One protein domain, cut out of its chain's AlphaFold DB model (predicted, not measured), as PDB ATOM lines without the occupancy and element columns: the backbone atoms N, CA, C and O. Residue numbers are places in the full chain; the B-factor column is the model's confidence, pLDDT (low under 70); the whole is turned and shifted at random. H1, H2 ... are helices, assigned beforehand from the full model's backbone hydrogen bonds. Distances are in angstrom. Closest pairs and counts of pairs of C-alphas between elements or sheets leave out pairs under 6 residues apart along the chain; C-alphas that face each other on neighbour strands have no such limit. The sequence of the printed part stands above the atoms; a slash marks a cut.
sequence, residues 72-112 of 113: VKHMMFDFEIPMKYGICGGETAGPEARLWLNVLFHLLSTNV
ATOM      1  N   VAL A  72     108.751  69.678  -8.889       88.00
ATOM      2  CA  VAL A  72     108.470  70.916  -8.134       88.00
ATOM      3  C   VAL A  72     108.623  72.164  -9.006       88.00
ATOM      4  O   VAL A  72     107.895  73.134  -8.834       88.00
ATOM      5  N   LYS A  73     109.534  72.137  -9.986       88.25
ATOM      6  CA  LYS A  73     109.733  73.264 -10.903       88.25
ATOM      7  C   LYS A  73     108.466  73.563 -11.707       88.25
ATOM      8  O   LYS A  73     108.100  74.724 -11.826       88.25
ATOM      9  N   HIS A  74     107.806  72.532 -12.234       86.56
ATOM     10  CA  HIS A  74     106.544  72.720 -12.948       86.56
ATOM     11  C   HIS A  74     105.420  73.138 -12.006       86.56
ATOM     12  O   HIS A  74     104.691  74.060 -12.341       86.56
ATOM     13  N   MET A  75     105.358  72.545 -10.809       87.00
ATOM     14  CA  MET A  75     104.410  72.974  -9.777       87.00
ATOM     15  C   MET A  75     104.529  74.476  -9.482       87.00
ATOM     16  O   MET A  75     103.527  75.148  -9.290       87.00
ATOM     17  N   MET A  76     105.739  75.038  -9.485       89.50
ATOM     18  CA  MET A  76     105.928  76.473  -9.253       89.50
ATOM     19  C   MET A  76     105.248  77.341 -10.324       89.50
ATOM     20  O   MET A  76     104.722  78.408 -10.011       89.50
ATOM     21  N   PHE A  77     105.194  76.872 -11.574       88.25
ATOM     22  CA  PHE A  77     104.504  77.581 -12.651       88.25
ATOM     23  C   PHE A  77     102.988  77.614 -12.475       88.25
ATOM     24  O   PHE A  77     102.365  78.582 -12.917       88.25
ATOM     25  N   ASP A  78     102.414  76.624 -11.789       86.19
ATOM     26  CA  ASP A  78     100.990  76.609 -11.449       86.19
ATOM     27  C   ASP A  78     100.613  77.797 -10.548       86.19
ATOM     28  O   ASP A  78      99.496  78.304 -10.613       86.19
ATOM     29  N   PHE A  79     101.574  78.325  -9.784       88.75
ATOM     30  CA  PHE A  79     101.407  79.542  -8.993       88.75
ATOM     31  C   PHE A  79     101.837  80.794  -9.762       88.75
ATOM     32  O   PHE A  79     101.107  81.783  -9.824       88.75
ATOM     33  N   GLU A  80     103.029  80.779 -10.358       91.31
ATOM     34  CA  GLU A  80     103.628  81.975 -10.957       91.31
ATOM     35  C   GLU A  80     102.872  82.493 -12.182       91.31
ATOM     36  O   GLU A  80     102.810  83.706 -12.394       91.31
ATOM     37  N   ILE A  81     102.327  81.603 -13.016       89.69
ATOM     38  CA  ILE A  81     101.655  82.012 -14.252       89.69
ATOM     39  C   ILE A  81     100.328  82.714 -13.935       89.69
ATOM     40  O   ILE A  81     100.183  83.851 -14.387       89.69
ATOM     41  N   PRO A  82      99.388  82.140 -13.154       87.88
ATOM     42  CA  PRO A  82      98.131  82.819 -12.826       87.88
ATOM     43  C   PRO A  82      98.335  84.141 -12.081       87.88
ATOM     44  O   PRO A  82      97.658  85.126 -12.391       87.88
ATOM     45  N   MET A  83      99.325  84.207 -11.180       89.38
ATOM     46  CA  MET A  83      99.632  85.431 -10.429       89.38
ATOM     47  C   MET A  83      99.981  86.617 -11.336       89.38
ATOM     48  O   MET A  83      99.605  87.747 -11.026       89.38
ATOM     49  N   LYS A  84     100.628  86.388 -12.491       92.19
ATOM     50  CA  LYS A  84     100.915  87.452 -13.479       92.19
ATOM     51  C   LYS A  84      99.655  88.092 -14.067       92.19
ATOM     52  O   LYS A  84      99.731  89.200 -14.588       92.19
ATOM     53  N   TYR A  85      98.513  87.416 -13.971       90.94
ATOM     54  CA  TYR A  85      97.220  87.878 -14.475       90.94
ATOM     55  C   TYR A  85      96.251  88.274 -13.351       90.94
ATOM     56  O   TYR A  85      95.066  88.468 -13.611       90.94
ATOM     57  N   GLY A  86      96.726  88.390 -12.106       91.56
ATOM     58  CA  GLY A  86      95.881  88.720 -10.954       91.56
ATOM     59  C   GLY A  86      94.933  87.590 -10.536       91.56
ATOM     60  O   GLY A  86      93.952  87.842  -9.841       91.56
ATOM     61  N   ILE A  87      95.210  86.355 -10.961       89.25
ATOM     62  CA  ILE A  87      94.436  85.161 -10.611       89.25
ATOM     63  C   ILE A  87      95.203  84.394  -9.527       89.25
ATOM     64  O   ILE A  87      96.426  84.270  -9.594       89.25
ATOM     65  N   CYS A  88      94.493  83.875  -8.522       85.00
ATOM     66  CA  CYS A  88      95.096  82.991  -7.526       85.00
ATOM     67  C   CYS A  88      95.540  81.690  -8.207       85.00
ATOM     68  O   CYS A  88      94.722  81.043  -8.856       85.00
ATOM     69  N   GLY A  89      96.817  81.340  -8.071       84.31
ATOM     70  CA  GLY A  89      97.325  80.041  -8.495       84.31
ATOM     71  C   GLY A  89      97.246  79.024  -7.362       84.31
ATOM     72  O   GLY A  89      97.356  79.366  -6.182       84.31
ATOM     73  N   GLY A  90      97.067  77.771  -7.730       82.38
ATOM     74  CA  GLY A  90      97.003  76.614  -6.855       82.38
ATOM     75  C   GLY A  90      97.701  75.425  -7.498       82.38
ATOM     76  O   GLY A  90      98.304  75.531  -8.553       82.38
ATOM     77  N   GLU A  91      97.658  74.272  -6.837       81.62
ATOM     78  CA  GLU A  91      98.208  73.033  -7.403       81.62
ATOM     79  C   GLU A  91      97.131  72.221  -8.139       81.62
ATOM     80  O   GLU A  91      97.390  71.568  -9.146       81.62
ATOM     81  N   THR A  92      95.903  72.241  -7.620       78.62
ATOM     82  CA  THR A  92      94.832  71.317  -8.019       78.62
ATOM     83  C   THR A  92      93.587  72.009  -8.561       78.62
ATOM     84  O   THR A  92      92.689  71.325  -9.054       78.62
ATOM     85  N   ALA A  93      93.490  73.339  -8.480       75.50
ATOM     86  CA  ALA A  93      92.247  74.051  -8.759       75.50
ATOM     87  C   ALA A  93      92.487  75.452  -9.321       75.50
ATOM     88  O   ALA A  93      92.879  76.340  -8.583       75.50
ATOM     89  N   GLY A  94      92.115  75.661 -10.584       74.81
ATOM     90  CA  GLY A  94      92.298  76.931 -11.282       74.81
ATOM     91  C   GLY A  94      92.729  76.705 -12.733       74.81
ATOM     92  O   GLY A  94      92.650  75.572 -13.228       74.81
ATOM     93  N   PRO A  95      93.159  77.757 -13.452       68.56
ATOM     94  CA  PRO A  95      93.710  77.650 -14.809       68.56
ATOM     95  C   PRO A  95      94.813  76.583 -14.961       68.56
ATOM     96  O   PRO A  95      94.911  75.922 -15.996       68.56
ATOM     97  N   GLU A  96      95.606  76.377 -13.916       65.81
ATOM     98  CA  GLU A  96      96.667  75.380 -13.779       65.81
ATOM     99  C   GLU A  96      96.190  73.925 -13.895       65.81
ATOM    100  O   GLU A  96      96.883  73.094 -14.478       65.81
ATOM    101  N   ALA A  97      94.975  73.593 -13.442       64.12
ATOM    102  CA  ALA A  97      94.461  72.225 -13.511       64.12
ATOM    103  C   ALA A  97      94.311  71.790 -14.978       64.12
ATOM    104  O   ALA A  97      94.485  70.623 -15.338       64.12
ATOM    105  N   ARG A  98      94.057  72.764 -15.863       64.06
ATOM    106  CA  ARG A  98      94.008  72.555 -17.309       64.06
ATOM    107  C   ARG A  98      95.399  72.402 -17.931       64.06
ATOM    108  O   ARG A  98      95.530  71.650 -18.895       64.06
ATOM    109  N   LEU A  99      96.429  73.063 -17.393       65.44
ATOM    110  CA  LEU A  99      97.825  72.838 -17.796       65.44
ATOM    111  C   LEU A  99      98.251  71.396 -17.493       65.44
ATOM    112  O   LEU A  99      98.772  70.723 -18.383       65.44
ATOM    113  N   TRP A 100      97.933  70.891 -16.299       66.06
ATOM    114  CA  TRP A 100      98.172  69.494 -15.925       66.06
ATOM    115  C   TRP A 100      97.466  68.497 -16.843       66.06
ATOM    116  O   TRP A 100      98.100  67.571 -17.354       66.06
ATOM    117  N   LEU A 101      96.168  68.701 -17.102       61.62
ATOM    118  CA  LEU A 101      95.397  67.837 -17.998       61.62
ATOM    119  C   LEU A 101      95.988  67.815 -19.410       61.62
ATOM    120  O   LEU A 101      96.134  66.743 -19.987       61.62
ATOM    121  N   ASN A 102      96.385  68.966 -19.955       61.91
ATOM    122  CA  ASN A 102      96.969  69.031 -21.294       61.91
ATOM    123  C   ASN A 102      98.321  68.310 -21.388       61.91
ATOM    124  O   ASN A 102      98.564  67.617 -22.375       61.91
ATOM    125  N   VAL A 103      99.179  68.415 -20.367       65.06
ATOM    126  CA  VAL A 103     100.443  67.656 -20.308       65.06
ATOM    127  C   VAL A 103     100.166  66.154 -20.244       65.06
ATOM    128  O   VAL A 103     100.774  65.387 -20.989       65.06
ATOM    129  N   LEU A 104      99.209  65.729 -19.414       62.16
ATOM    130  CA  LEU A 104      98.822  64.324 -19.304       62.16
ATOM    131  C   LEU A 104      98.245  63.789 -20.625       62.16
ATOM    132  O   LEU A 104      98.700  62.756 -21.109       62.16
ATOM    133  N   PHE A 105      97.307  64.501 -21.257       60.78
ATOM    134  CA  PHE A 105      96.740  64.114 -22.554       60.78
ATOM    135  C   PHE A 105      97.796  64.065 -23.662       60.78
ATOM    136  O   PHE A 105      97.774  63.159 -24.497       60.78
ATOM    137  N   HIS A 106      98.749  65.000 -23.676       62.25
ATOM    138  CA  HIS A 106      99.825  64.996 -24.664       62.25
ATOM    139  C   HIS A 106     100.768  63.798 -24.477       62.25
ATOM    140  O   HIS A 106     101.132  63.138 -25.447       62.25
ATOM    141  N   LEU A 107     101.114  63.452 -23.236       58.91
ATOM    142  CA  LEU A 107     101.972  62.302 -22.936       58.91
ATOM    143  C   LEU A 107     101.271  60.959 -23.177       58.91
ATOM    144  O   LEU A 107     101.900  60.019 -23.659       58.91
ATOM    145  N   LEU A 108      99.970  60.872 -22.892       60.12
ATOM    146  CA  LEU A 108      99.165  59.685 -23.191       60.12
ATOM    147  C   LEU A 108      98.943  59.508 -24.698       60.12
ATOM    148  O   LEU A 108      98.952  58.385 -25.179       60.12
ATOM    149  N   SER A 109      98.791  60.589 -25.466       57.34
ATOM    150  CA  SER A 109      98.631  60.495 -26.928       57.34
ATOM    151  C   SER A 109      99.931  60.191 -27.677       57.34
ATOM    152  O   SER A 109      99.881  59.678 -28.792       57.34
ATOM    153  N   THR A 110     101.090  60.470 -27.077       54.94
ATOM    154  CA  THR A 110     102.408  60.222 -27.685       54.94
ATOM    155  C   THR A 110     103.037  58.880 -27.292       54.94
ATOM    156  O   THR A 110     103.870  58.383 -28.044       54.94
ATOM    157  N   ASN A 111     102.613  58.254 -26.184       48.34
ATOM    158  CA  ASN A 111     103.135  56.959 -25.708       48.34
ATOM    159  C   ASN A 111     102.189  55.760 -25.911       48.34
ATOM    160  O   ASN A 111     102.509  54.657 -25.473       48.34
ATOM    161  N   VAL A 112     101.046  55.934 -26.584       39.41
ATOM    162  CA  VAL A 112     100.242  54.804 -27.085       39.41
ATOM    163  C   VAL A 112     100.774  54.411 -28.468       39.41
ATOM    164  O   VAL A 112     100.232  54.797 -29.503       39.41
TER     165      VAL A 112
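AT A GLANCE: This is residues 72 to 112 of the 113 residues of an uncharacterized protein of Candidatus Bathyarchaeota archaeon (UniProt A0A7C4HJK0). Two helices make a loose V: H1 and the longer H2 meet near the end of H1 and the start of H2, and a long loop joins them at that corner. The far part of H2 and the tail, residues 101 to 112, stick out free. The printed part has 41 residues with two named helices, H1 then H2, and no named strand; its class is all helix. It is loose, with a radius of gyration of the C-alphas of 11.4 A and spans of 37 by 17 by 15 A.

HOW THE PARTS SIT: H1, residues 72 to 83, touches H2, residues 95 to 110, through residues 78 to 82 and 95 to 96 alone. Their closest C-alphas, of Asp 78 and Glu 96, are 5.1 A apart. They run opposite ways at a steep tilt of 45 degrees. O i to N i+4 pairs are within hydrogen-bond range in 5 of 8 cases in H1 and 11 of 12 in H2.

IN THESE COORDINATES: H1 runs 17.1 A from C-alpha 72 at (108.470, 70.916, -8.134). H2 runs 23.3 A to C-alpha 110 at (102.408, 60.222, -27.685).

THE WHOLE: The farthest C-alphas, of Gly 86 and Val 112, are 37.8 A apart. The printed part has no cut. The link from H1 to H2, 11 residues, is long. Residues 95 to 112 have pLDDT under 70.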